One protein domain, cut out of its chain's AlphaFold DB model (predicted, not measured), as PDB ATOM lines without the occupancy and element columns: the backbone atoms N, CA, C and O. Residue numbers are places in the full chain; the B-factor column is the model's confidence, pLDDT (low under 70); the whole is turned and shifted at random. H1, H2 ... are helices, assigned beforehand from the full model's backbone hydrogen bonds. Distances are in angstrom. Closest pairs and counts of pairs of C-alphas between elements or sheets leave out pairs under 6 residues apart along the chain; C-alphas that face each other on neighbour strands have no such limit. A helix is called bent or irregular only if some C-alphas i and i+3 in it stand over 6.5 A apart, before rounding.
ATOM      1  N   ARG A  55     141.012 136.912 154.931       70.50
ATOM      2  CA  ARG A  55     139.638 136.727 154.445       70.50
ATOM      3  C   ARG A  55     138.573 137.204 155.435       70.50
ATOM      4  O   ARG A  55     137.433 137.423 155.043       70.50
ATOM      5  N   LYS A  56     138.942 137.366 156.704       76.81
ATOM      6  CA  LYS A  56     138.106 137.870 157.798       76.81
ATOM      7  C   LYS A  56     138.371 139.343 158.100       76.81
ATOM      8  O   LYS A  56     137.786 139.877 159.042       76.81
ATOM      9  N   SER A  57     139.207 140.037 157.327       87.00
ATOM     10  CA  SER A  57     139.355 141.481 157.512       87.00
ATOM     11  C   SER A  57     138.010 142.189 157.284       87.00
ATOM     12  O   SER A  57     137.140 141.733 156.532       87.00
ATOM     13  N   PHE A  58     137.795 143.299 157.991       90.25
ATOM     14  CA  PHE A  58     136.579 144.097 157.846       90.25
ATOM     15  C   PHE A  58     136.395 144.609 156.408       90.25
ATOM     16  O   PHE A  58     135.283 144.626 155.874       90.25
ATOM     17  N   GLU A  59     137.497 144.981 155.762       91.38
ATOM     18  CA  GLU A  59     137.527 145.511 154.398       91.38
ATOM     19  C   GLU A  59     137.048 144.479 153.379       91.38
ATOM     20  O   GLU A  59     136.212 144.799 152.536       91.38
ATOM     21  N   VAL A  60     137.466 143.216 153.518       89.50
ATOM     22  CA  VAL A  60     137.005 142.118 152.654       89.50
ATOM     23  C   VAL A  60     135.509 141.846 152.841       89.50
ATOM     24  O   VAL A  60     134.808 141.530 151.878       89.50
ATOM     25  N   ARG A  61     134.980 142.011 154.061       89.06
ATOM     26  CA  ARG A  61     133.560 141.765 154.375       89.06
ATOM     27  C   ARG A  61     132.628 142.917 153.978       89.06
ATOM     28  O   ARG A  61     131.445 142.694 153.713       89.06
ATOM     29  N   THR A  62     133.148 144.138 153.881       93.44
ATOM     30  CA  THR A  62     132.362 145.356 153.617       93.44
ATOM     31  C   THR A  62     131.557 145.308 152.305       93.44
ATOM     32  O   THR A  62     130.342 145.550 152.355       93.44
ATOM     33  N   PRO A  63     132.137 144.918 151.149       94.25
ATOM     34  CA  PRO A  63     131.391 144.768 149.898       94.25
ATOM     35  C   PRO A  63     130.182 143.829 150.001       94.25
ATOM     36  O   PRO A  63     129.157 144.068 149.362       94.25
ATOM     37  N   PHE A  64     130.247 142.794 150.845       91.12
ATOM     38  CA  PHE A  64     129.136 141.857 151.027       91.12
ATOM     39  C   PHE A  64     127.949 142.489 151.747       91.12
ATOM     40  O   PHE A  64     126.805 142.281 151.336       91.12
ATOM     41  N   PHE A  65     128.192 143.299 152.781       92.81
ATOM     42  CA  PHE A  65     127.117 144.023 153.462       92.81
ATOM     43  C   PHE A  65     126.423 145.014 152.518       92.81
ATOM     44  O   PHE A  65     125.193 145.126 152.532       92.81
ATOM     45  N   ILE A  66     127.200 145.677 151.654       95.56
ATOM     46  CA  ILE A  66     126.694 146.578 150.611       95.56
ATOM     47  C   ILE A  66     125.831 145.799 149.609       95.56
ATOM     48  O   ILE A  66     124.672 146.158 149.383       95.56
ATOM     49  N   ALA A  67     126.352 144.700 149.056       93.94
ATOM     50  CA  ALA A  67     125.642 143.865 148.088       93.94
ATOM     51  C   ALA A  67     124.340 143.284 148.664       93.94
ATOM     52  O   ALA A  67     123.301 143.301 148.005       93.94
ATOM     53  N   GLN A  68     124.361 142.829 149.918       92.56
ATOM     54  CA  GLN A  68     123.185 142.303 150.607       92.56
ATOM     55  C   GLN A  68     122.100 143.370 150.800       92.56
ATOM     56  O   GLN A  68     120.918 143.094 150.579       92.56
ATOM     57  N   CYS A  69     122.495 144.590 151.176       95.62
ATOM     58  CA  CYS A  69     121.574 145.713 151.297       95.62
ATOM     59  C   CYS A  69     120.913 146.034 149.950       95.62
ATOM     60  O   CYS A  69     119.685 146.102 149.870       95.62
ATOM     61  N   LYS A  70     121.710 146.147 148.881       95.75
ATOM     62  CA  LYS A  70     121.215 146.419 147.524       95.75
ATOM     63  C   LYS A  70     120.290 145.305 147.032       95.75
ATOM     64  O   LYS A  70     119.195 145.583 146.558       95.75
ATOM     65  N   ALA A  71     120.648 144.037 147.241       93.75
ATOM     66  CA  ALA A  71     119.787 142.902 146.904       93.75
ATOM     67  C   ALA A  71     118.440 142.943 147.648       93.75
ATOM     68  O   ALA A  71     117.401 142.617 147.073       93.75
ATOM     69  N   PHE A  72     118.432 143.370 148.915       94.88
ATOM     70  CA  PHE A  72     117.195 143.571 149.668       94.88
ATOM     71  C   PHE A  72     116.331 144.691 149.067       94.88
ATOM     72  O   PHE A  72     115.122 144.499 148.922       94.88
ATOM     73  N   GLN A  73     116.947 145.825 148.708       94.62
ATOM     74  CA  GLN A  73     116.274 146.961 148.066       94.62
ATOM     75  C   GLN A  73     115.655 146.559 146.721       94.62
ATOM     76  O   GLN A  73     114.456 146.747 146.516       94.62
ATOM     77  N   PHE A  74     116.430 145.910 145.843       94.62
ATOM     78  CA  PHE A  74     115.954 145.439 144.537       94.62
ATOM     79  C   PHE A  74     114.834 144.404 144.651       94.62
ATOM     80  O   PHE A  74     113.889 144.422 143.866       94.62
ATOM     81  N   ALA A  75     114.892 143.533 145.659       93.31
ATOM     82  CA  ALA A  75     113.850 142.542 145.907       93.31
ATOM     83  C   ALA A  75     112.549 143.136 146.481       93.31
ATOM     84  O   ALA A  75     111.609 142.373 146.712       93.31
ATOM     85  N   ARG A  76     112.493 144.452 146.753       91.62
ATOM     86  CA  ARG A  76     111.338 145.162 147.337       91.62
ATOM     87  C   ARG A  76     110.756 144.440 148.557       91.62
ATOM     88  O   ARG A  76     109.544 144.290 148.703       91.62
ATOM     89  N   ARG A  77     111.632 143.925 149.424       90.31
ATOM     90  CA  ARG A  77     111.217 143.198 150.630       90.31
ATOM     91  C   ARG A  77     110.732 144.171 151.702       90.31
ATOM     92  O   ARG A  77     111.291 145.250 151.869       90.31
ATOM     93  N   ASN A  78     109.745 143.741 152.487       93.00
ATOM     94  CA  ASN A  78     109.260 144.514 153.630       93.00
ATOM     95  C   ASN A  78     110.351 144.601 154.702       93.00
ATOM     96  O   ASN A  78     110.781 143.582 155.251       93.00
ATOM     97  N   TRP A  79     110.797 145.821 154.983       94.81
ATOM     98  CA  TRP A  79     111.738 146.112 156.057       94.81
ATOM     99  C   TRP A  79     111.041 146.082 157.423       94.81
ATOM    100  O   TRP A  79     109.858 146.400 157.538       94.81
ATOM    101  N   SER A  80     111.771 145.678 158.464       92.88
ATOM    102  CA  SER A  80     111.322 145.773 159.859       92.88
ATOM    103  C   SER A  80     112.520 145.781 160.806       92.88
ATOM    104  O   SER A  80     113.553 145.197 160.480       92.88
ATOM    105  N   LEU A  81     112.356 146.329 162.013       88.81
ATOM    106  CA  LEU A  81     113.399 146.344 163.055       88.81
ATOM    107  C   LEU A  81     113.925 144.941 163.404       88.81
ATOM    108  O   LEU A  81     115.114 144.743 163.629       88.81
ATOM    109  N   SER A  82     113.047 143.933 163.389       88.19
ATOM    110  CA  SER A  82     113.430 142.538 163.659       88.19
ATOM    111  C   SER A  82     114.153 141.855 162.487       88.19
ATOM    112  O   SER A  82     114.773 140.801 162.664       88.19
ATOM    113  N   ARG A  83     114.059 142.425 161.279       90.75
ATOM    114  CA  ARG A  83     114.627 141.892 160.033       90.75
ATOM    115  C   ARG A  83     115.209 143.036 159.195       90.75
ATOM    116  O   ARG A  83     114.635 143.365 158.151       90.75
ATOM    117  N   PRO A  84     116.335 143.628 159.629       93.69
ATOM    118  CA  PRO A  84     116.993 144.663 158.851       93.69
ATOM    119  C   PRO A  84     117.493 144.102 157.515       93.69
ATOM    120  O   PRO A  84     117.727 142.894 157.361       93.69
ATOM    121  N   CYS A  85     117.657 144.996 156.539       94.94
ATOM    122  CA  CYS A  85     118.088 144.651 155.184       94.94
ATOM    123  C   CYS A  85     119.532 144.121 155.125       94.94
ATOM    124  O   CYS A  85     119.834 143.255 154.309       94.94
ATOM    125  N   CYS A  86     120.404 144.621 155.999       94.62
ATOM    126  CA  CYS A  86     121.804 144.232 156.154       94.62
ATOM    127  C   CYS A  86     122.257 144.518 157.595       94.62
ATOM    128  O   CYS A  86     121.535 145.176 158.346       94.62
ATOM    129  N   LEU A  87     123.445 144.044 157.979       94.06
ATOM    130  CA  LEU A  87     123.955 144.222 159.343       94.06
ATOM    131  C   LEU A  87     124.211 145.697 159.689       94.06
ATOM    132  O   LEU A  87     123.852 146.131 160.776       94.06
ATOM    133  N   ALA A  88     124.746 146.476 158.745       95.69
ATOM    134  CA  ALA A  88     125.026 147.903 158.933       95.69
ATOM    135  C   ALA A  88     123.776 148.716 159.319       95.69
ATOM    136  O   ALA A  88     123.860 149.655 160.096       95.69
ATOM    137  N   ASN A  89     122.589 148.328 158.841       95.88
ATOM    138  CA  ASN A  89     121.337 149.012 159.175       95.88
ATOM    139  C   ASN A  89     121.007 148.978 160.679       95.88
ATOM    140  O   ASN A  89     120.331 149.879 161.161       95.88
ATOM    141  N   ALA A  90     121.508 147.981 161.414       93.12
ATOM    142  CA  ALA A  90     121.322 147.875 162.861       93.12
ATOM    143  C   ALA A  90     122.091 148.945 163.662       93.12
ATOM    144  O   ALA A  90     121.796 149.132 164.839       93.12
ATOM    145  N   PHE A  91     123.051 149.624 163.023       94.75
ATOM    146  CA  PHE A  91     123.898 150.672 163.602       94.75
ATOM    147  C   PHE A  91     123.451 152.090 163.213       94.75
ATOM    148  O   PHE A  91     124.095 153.059 163.604       94.75
ATOM    149  N   LEU A  92     122.367 152.224 162.439       95.88
ATOM    150  CA  LEU A  92     121.744 153.520 162.183       95.88
ATOM    151  C   LEU A  92     120.921 153.937 163.404       95.88
ATOM    152  O   LEU A  92     120.145 153.143 163.936       95.88
ATOM    153  N   GLU A  93     121.060 155.194 163.814       95.31
ATOM    154  CA  GLU A  93     120.323 155.798 164.924       95.31
ATOM    155  C   GLU A  93     119.515 156.999 164.384       95.31
ATOM    156  O   GLU A  93     120.115 158.029 164.074       95.31
ATOM    157  N   PRO A  94     118.178 156.884 164.215       94.38
ATOM    158  CA  PRO A  94     117.356 155.688 164.420       94.38
ATOM    159  C   PRO A  94     117.518 154.641 163.294       94.38
ATOM    160  O   PRO A  94     117.904 154.989 162.172       94.38
ATOM    161  N   PRO A  95     117.162 153.361 163.535       92.56
ATOM    162  CA  PRO A  95     117.093 152.375 162.467       92.56
ATOM    163  C   PRO A  95     115.993 152.757 161.474       92.56
ATOM    164  O   PRO A  95     114.821 152.883 161.832       92.56
ATOM    165  N   LEU A  96     116.372 152.930 160.211       94.44
ATOM    166  CA  LEU A  96     115.484 153.389 159.143       94.44
ATOM    167  C   LEU A  96     115.418 152.354 158.016       94.44
ATOM    168  O   LEU A  96     116.405 151.646 157.787       94.44
ATOM    169  N   PRO A  97     114.313 152.275 157.254       94.94
ATOM    170  CA  PRO A  97     114.288 151.474 156.038       94.94
ATOM    171  C   PRO A  97     115.401 151.917 155.068       94.94
ATOM    172  O   PRO A  97     115.853 153.073 155.106       94.94
ATOM    173  N   PRO A  98     115.902 151.006 154.213       94.25
ATOM    174  CA  PRO A  98     116.845 151.397 153.179       94.25
ATOM    175  C   PRO A  98     116.174 152.414 152.241       94.25
ATOM    176  O   PRO A  98     114.988 152.251 151.942       94.25
ATOM    177  N   PRO A  99     116.893 153.451 151.787       88.06
ATOM    178  CA  PRO A  99     116.308 154.414 150.877       88.06
ATOM    179  C   PRO A  99     116.144 153.751 149.503       88.06
ATOM    180  O   PRO A  99     116.891 152.847 149.131       88.06
ATOM    181  N   GLY A 100     115.121 154.154 148.754       91.25
ATOM    182  CA  GLY A 100     114.877 153.642 147.400       91.25
ATOM    183  C   GLY A 100     115.851 154.187 146.346       91.25
ATOM    184  O   GLY A 100     115.616 153.993 145.160       91.25
ATOM    185  N   ASP A 101     116.903 154.889 146.769       94.38
ATOM    186  CA  ASP A 101     117.898 155.580 145.943       94.38
ATOM    187  C   ASP A 101     119.073 154.678 145.524       94.38
ATOM    188  O   ASP A 101     119.977 155.116 144.815       94.38
ATOM    189  N   GLY A 102     119.086 153.419 145.971       94.50
ATOM    190  CA  GLY A 102     120.166 152.473 145.697       94.50
ATOM    191  C   GLY A 102     121.380 152.612 146.619       94.50
ATOM    192  O   GLY A 102     122.315 151.813 146.489       94.50
ATOM    193  N   ARG A 103     121.391 153.570 147.559       97.19
ATOM    194  CA  ARG A 103     122.479 153.717 148.538       97.19
ATOM    195  C   ARG A 103     122.385 152.632 149.599       97.19
ATOM    196  O   ARG A 103     121.323 152.369 150.176       97.19
ATOM    197  N   ALA A 104     123.503 151.973 149.882       97.19
ATOM    198  CA  ALA A 104     123.535 150.932 150.903       97.19
ATOM    199  C   ALA A 104     123.482 151.544 152.310       97.19
ATOM    200  O   ALA A 104     123.932 152.661 152.540       97.19
ATOM    201  N   CYS A 105     122.979 150.803 153.305       97.31
ATOM    202  CA  CYS A 105     122.951 151.318 154.682       97.31
ATOM    203  C   CYS A 105     124.346 151.570 155.261       97.31
ATOM    204  O   CYS A 105     124.472 152.425 156.124       97.31
ATOM    205  N   TYR A 106     125.373 150.865 154.777       97.38
ATOM    206  CA  TYR A 106     126.762 151.115 155.160       97.38
ATOM    207  C   TYR A 106     127.233 152.521 154.755       97.38
ATOM    208  O   TYR A 106     127.816 153.226 155.565       97.38
ATOM    209  N   GLU A 107     126.891 152.966 153.542       97.38
ATOM    210  CA  GLU A 107     127.239 154.298 153.011       97.38
ATOM    211  C   GLU A 107     126.523 155.438 153.759       97.38
ATOM    212  O   GLU A 107     126.857 156.605 153.587       97.38
ATOM    213  N   ARG A 108     125.516 155.108 154.577       96.88
ATOM    214  CA  ARG A 108     124.743 156.057 155.388       96.88
ATOM    215  C   ARG A 108     125.233 156.159 156.830       96.88
ATOM    216  O   ARG A 108     124.695 156.973 157.575       96.88
ATOM    217  N   LEU A 109     126.173 155.309 157.244       96.88
ATOM    218  CA  LEU A 109     126.716 155.361 158.594       96.88
ATOM    219  C   LEU A 109     127.566 156.621 158.758       96.88
ATOM    220  O   LEU A 109     128.351 156.979 157.882       96.88
ATOM    221  N   THR A 110     127.455 157.270 159.914       97.56
ATOM    222  CA  THR A 110     128.424 158.299 160.306       97.56
ATOM    223  C   THR A 110     129.794 157.664 160.562       97.56
ATOM    224  O   THR A 110     129.909 156.447 160.736       97.56
ATOM    225  N   ALA A 111     130.855 158.472 160.637       97.06
ATOM    226  CA  ALA A 111     132.189 157.967 160.973       97.06
ATOM    227  C   ALA A 111     132.191 157.217 162.321       97.06
ATOM    228  O   ALA A 111     132.693 156.098 162.408       97.06
ATOM    229  N   ALA A 112     131.525 157.767 163.345       96.44
ATOM    230  CA  ALA A 112     131.392 157.128 164.655       96.44
ATOM    231  C   ALA A 112     130.635 155.788 164.590       96.44
ATOM    232  O   ALA A 112     131.062 154.799 165.189       96.44
ATOM    233  N   GLN A 113     129.535 155.725 163.831       96.50
ATOM    234  CA  GLN A 113     128.779 154.484 163.626       96.50
ATOM    235  C   GLN A 113     129.588 153.450 162.837       96.50
ATOM    236  O   GLN A 113     129.533 152.265 163.155       96.50
ATOM    237  N   THR A 114     130.376 153.887 161.855       96.62
ATOM    238  CA  THR A 114     131.273 153.024 161.076       96.62
ATOM    239  C   THR A 114     132.350 152.412 161.966       96.62
ATOM    240  O   THR A 114     132.589 151.209 161.884       96.62
ATOM    241  N   THR A 115     132.935 153.193 162.877       95.88
ATOM    242  CA  THR A 115     133.889 152.694 163.879       95.88
ATOM    243  C   THR A 115     133.245 151.657 164.800       95.88
ATOM    244  O   THR A 115     133.802 150.574 164.975       95.88
ATOM    245  N   ARG A 116     132.041 151.927 165.332       94.19
ATOM    246  CA  ARG A 116     131.288 150.957 166.156       94.19
ATOM    247  C   ARG A 116     130.954 149.681 165.379       94.19
ATOM    248  O   ARG A 116     131.107 148.580 165.902       94.19
ATOM    249  N   PHE A 117     130.524 149.821 164.127       94.06
ATOM    250  CA  PHE A 117     130.204 148.705 163.246       94.06
ATOM    251  C   PHE A 117     131.440 147.850 162.935       94.06
ATOM    252  O   PHE A 117     131.368 146.626 163.029       94.06
ATOM    253  N   ARG A 118     132.586 148.477 162.634       94.38
ATOM    254  CA  ARG A 118     133.871 147.794 162.424       94.38
ATOM    255  C   ARG A 118     134.305 147.030 163.666       94.38
ATOM    256  O   ARG A 118     134.550 145.830 163.576       94.38
ATOM    257  N   ALA A 119     134.318 147.703 164.818       91.38
ATOM    258  CA  ALA A 119     134.653 147.080 166.092       91.38
ATOM    259  C   ALA A 119     133.754 145.867 166.367       91.38
ATOM    260  O   ALA A 119     134.246 144.817 166.758       91.38
ATOM    261  N   TYR A 120     132.453 145.967 166.078       89.50
ATOM    262  CA  TYR A 120     131.526 144.850 166.228       89.50
ATOM    263  C   TYR A 120     131.820 143.687 165.270       89.50
ATOM    264  O   TYR A 120     131.903 142.543 165.704       89.50
ATOM    265  N   VAL A 121     132.001 143.942 163.972       89.69
ATOM    266  CA  VAL A 121     132.280 142.883 162.980       89.69
ATOM    267  C   VAL A 121     133.587 142.142 163.290       89.69
ATOM    268  O   VAL A 121     133.677 140.931 163.072       89.69
ATOM    269  N   GLU A 122     134.577 142.840 163.842       87.62
ATOM    270  CA  GLU A 122     135.832 142.237 164.295       87.62
ATOM    271  C   GLU A 122     135.700 141.536 165.660       87.62
ATOM    272  O   GLU A 122     136.270 140.464 165.846       87.62
ATOM    273  N   ALA A 123     134.901 142.069 166.592       83.19
ATOM    274  CA  ALA A 123     134.706 141.501 167.932       83.19
ATOM    275  C   ALA A 123     133.740 140.303 167.979       83.19
ATOM    276  O   ALA A 123     133.843 139.452 168.859       83.19
ATOM    277  N   VAL A 124     132.782 140.196 167.056       62.78
ATOM    278  CA  VAL A 124     131.790 139.097 167.039       62.78
ATOM    279  C   VAL A 124     132.408 137.756 166.678       62.78
ATOM    280  O   VAL A 124     131.863 136.709 167.030       62.78
ATOM    281  N   GLU A 125     133.561 137.760 166.014       59.34
ATOM    282  CA  GLU A 125     134.343 136.533 165.879       59.34
ATOM    283  C   GLU A 125     134.865 136.032 167.227       59.34
ATOM    284  O   GLU A 125     135.117 134.837 167.361       59.34
ATOM    285  N   VAL A 126     134.958 136.923 168.221       52.97
ATOM    286  CA  VAL A 126     135.574 136.646 169.513       52.97
ATOM    287  C   VAL A 126     134.579 136.071 170.518       52.97
ATOM    288  O   VAL A 126     134.949 135.062 171.102       52.97
ATOM    289  N   GLN A 127     133.345 136.595 170.708       53.59
ATOM    290  CA  GLN A 127     132.327 135.928 171.576       53.59
ATOM    291  C   GLN A 127     130.917 136.572 171.742       53.59
ATOM    292  O   GLN A 127     130.062 135.957 172.379       53.59
ATOM    293  N   GLY A 128     130.617 137.777 171.235       54.88
ATOM    294  CA  GLY A 128     129.490 138.581 171.764       54.88
ATOM    295  C   GLY A 128     128.165 138.596 170.983       54.88
ATOM    296  O   GLY A 128     128.138 138.746 169.762       54.88
ATOM    297  N   GLU A 129     127.043 138.523 171.708       65.88
ATOM    298  CA  GLU A 129     125.696 138.881 171.232       65.88
ATOM    299  C   GLU A 129     125.571 140.410 171.083       65.88
ATOM    300  O   GLU A 129     126.097 141.150 171.908       65.88
ATOM    301  N   LEU A 130     124.874 140.902 170.049       68.25
ATOM    302  CA  LEU A 130     124.631 142.344 169.876       68.25
ATOM    303  C   LEU A 130     123.663 142.820 170.979       68.25
ATOM    304  O   LEU A 130     122.537 142.306 171.034       68.25
ATOM    305  N   PRO A 131     124.047 143.780 171.844       65.75
ATOM    306  CA  PRO A 131     123.166 144.286 172.892       65.75
ATOM    307  C   PRO A 131     121.872 144.836 172.285       65.75
ATOM    308  O   PRO A 131     121.901 145.620 171.339       65.75
ATOM    309  N   GLY A 132     120.723 144.397 172.801       72.38
ATOM    310  CA  GLY A 132     119.413 144.880 172.358       72.38
ATOM    311  C   GLY A 132     118.855 144.236 171.084       72.38
ATOM    312  O   GLY A 132     117.700 144.500 170.748       72.38
ATOM    313  N   TYR A 133     119.590 143.346 170.404       69.69
ATOM    314  CA  TYR A 133     119.032 142.590 169.280       69.69
ATOM    315  C   TYR A 133     118.723 141.139 169.657       69.69
ATOM    316  O   TYR A 133     119.532 140.457 170.289       69.69
ATOM    317  N   PRO A 134     117.555 140.616 169.243       66.31
ATOM    318  CA  PRO A 134     117.209 139.230 169.505       66.31
ATOM    319  C   PRO A 134     118.230 138.303 168.839       66.31
ATOM    320  O   PRO A 134     118.725 138.611 167.752       66.31
ATOM    321  N   LYS A 135     118.473 137.124 169.439       72.12
ATOM    322  CA  LYS A 135     119.317 136.020 168.918       72.12
ATOM    323  C   LYS A 135     118.746 135.390 167.639       72.12
ATOM    324  O   LYS A 135     118.638 134.169 167.496       72.12
ATOM    325  N   SER A 136     118.289 136.213 166.709       76.44
ATOM    326  CA  SER A 136     117.582 135.777 165.533       76.44
ATOM    327  C   SER A 136     118.573 135.084 164.603       76.44
ATOM    328  O   SER A 136     119.700 135.532 164.368       76.44
ATOM    329  N   ARG A 137     118.135 133.959 164.032       82.00
ATOM    330  CA  ARG A 137     118.895 133.257 162.989       82.00
ATOM    331  C   ARG A 137     119.208 134.171 161.798       82.00
ATOM    332  O   ARG A 137     120.134 133.878 161.052       82.00
ATOM    333  N   HIS A 138     118.443 135.253 161.616       84.88
ATOM    334  CA  HIS A 138     118.679 136.252 160.577       84.88
ATOM    335  C   HIS A 138     119.990 137.000 160.822       84.88
ATOM    336  O   HIS A 138     120.842 136.969 159.946       84.88
ATOM    337  N   PHE A 139     120.224 137.547 162.021       83.56
ATOM    338  CA  PHE A 139     121.477 138.253 162.335       83.56
ATOM    339  C   PHE A 139     122.713 137.367 162.179       83.56
ATOM    340  O   PHE A 139     123.698 137.788 161.580       83.56
ATOM    341  N   LYS A 140     122.634 136.103 162.614       82.94
ATOM    342  CA  LYS A 140     123.725 135.134 162.411       82.94
ATOM    343  C   LYS A 140     124.041 134.900 160.929       82.94
ATOM    344  O   LYS A 140     125.198 134.701 160.583       82.94
ATOM    345  N   ARG A 141     123.027 134.938 160.055       83.75
ATOM    346  CA  ARG A 141     123.212 134.852 158.595       83.75
ATOM    347  C   ARG A 141     123.785 136.138 158.005       83.75
ATOM    348  O   ARG A 141     124.542 136.053 157.052       83.75
ATOM    349  N   LEU A 142     123.426 137.303 158.549       84.94
ATOM    350  CA  LEU A 142     123.996 138.584 158.120       84.94
ATOM    351  C   LEU A 142     125.491 138.677 158.466       84.94
ATOM    352  O   LEU A 142     126.254 139.210 157.677       84.94
ATOM    353  N   LEU A 143     125.900 138.141 159.619       83.06
ATOM    354  CA  LEU A 143     127.277 138.194 160.132       83.06
ATOM    355  C   LEU A 143     128.279 137.297 159.406       83.06
ATOM    356  O   LEU A 143     129.476 137.547 159.485       83.06
ATOM    357  N   ARG A 144     127.801 136.234 158.761       79.56
ATOM    358  CA  ARG A 144     128.649 135.273 158.054       79.56
ATOM    359  C   ARG A 144     128.217 135.158 156.598       79.56
ATOM    360  O   ARG A 144     127.593 134.155 156.229       79.56
ATOM    361  N   PRO A 145     128.472 136.191 155.775       69.31
ATOM    362  CA  PRO A 145     128.157 136.141 154.355       69.31
ATOM    363  C   PRO A 145     128.880 134.983 153.657       69.31
ATOM    364  O   PRO A 145     128.339 134.430 152.706       69.31
ATOM    365  N   GLU A 146     130.016 134.523 154.179       71.75
ATOM    366  CA  GLU A 146     130.766 133.365 153.677       71.75
ATOM    367  C   GLU A 146     129.930 132.076 153.743       71.75
ATOM    368  O   GLU A 146     130.017 131.219 152.867       71.75
ATOM    369  N   LEU A 147     129.043 131.953 154.739       70.88
ATOM    370  CA  LEU A 147     128.099 130.832 154.821       70.88
ATOM    371  C   LEU A 147     126.954 130.947 153.805       70.88
ATOM    372  O   LEU A 147     126.328 129.940 153.481       70.88
ATOM    373  N   LEU A 148     126.646 132.158 153.328       62.91
ATOM    374  CA  LEU A 148     125.607 132.405 152.322       62.91
ATOM    375  C   LEU A 148     126.137 132.300 150.893       62.91
ATOM    376  O   LEU A 148     125.403 131.859 150.014       62.91
TER     377      LEU A 148
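This is residues 55 to 148 of the 384 residues of the protein "Hypothetical protein" of Alexandrium monilatum (UniProt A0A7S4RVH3). Look first for the long helix H1, which makes one side of a rounded body; helix H3 stands crosswise to it near H1's first end, and the short helix H2 sits near the middle. The short helices H4 and H5 lie together on another side, and long unnamed links fill out the rest. The printed part has 94 residues with five named helices, H1 to H5 in chain order, and no named strand. The class is all helix, with 45 of the 94 residues in named elements. The whole is compact, with a radius of gyration of the C-alphas of 12.3 A and spans of 34 by 27 by 25 A.

Find C-alpha 58 at (136.579, 144.097, 157.846); from there H1, residues 58 to 74, runs 24.6 A to C-alpha 74 at (115.954, 145.439, 144.537). H1 is irregular, but only just: C-alphas 60 and 63 are 6.8 A apart. H3, residues 111 to 123, covers 18.1 A. H2 is residues 88 to 91, 5.5 A; H4 is residues 137 to 143, 10.1 A; H5 is residues 145 to 148, 5.0 A, ending at C-alpha 148 (125.607, 132.405, 152.322).

H1, with residue 58 alone, only just touches H3, with 3 pairs of C-alphas within 8 A; the closest are Phe 58 and Arg 118, 6.5 A. H2 touches H3, closest at the C-alphas of Phe 91 and Gln 113, 6.2 A. H1 and H4 are close but not clearly touching, with C-alphas 65 and 142 at 7.8 A. H2 and H4 are apart. In H3 and H4 every O i to N i+4 pair is within hydrogen-bond range, in H1 11 of 13; H2 and H5 are too short for such a pair.

The C-alphas farthest apart, Asp 101 and Gln 127, are 35.4 A apart. The printed part has no cut. The links H1 to H2, H2 to H3 and H3 to H4 are long; H4 to H5 is tight. Look for pLDDT under 70 at residues 124 to 131, 133 to 134, 145 and 148.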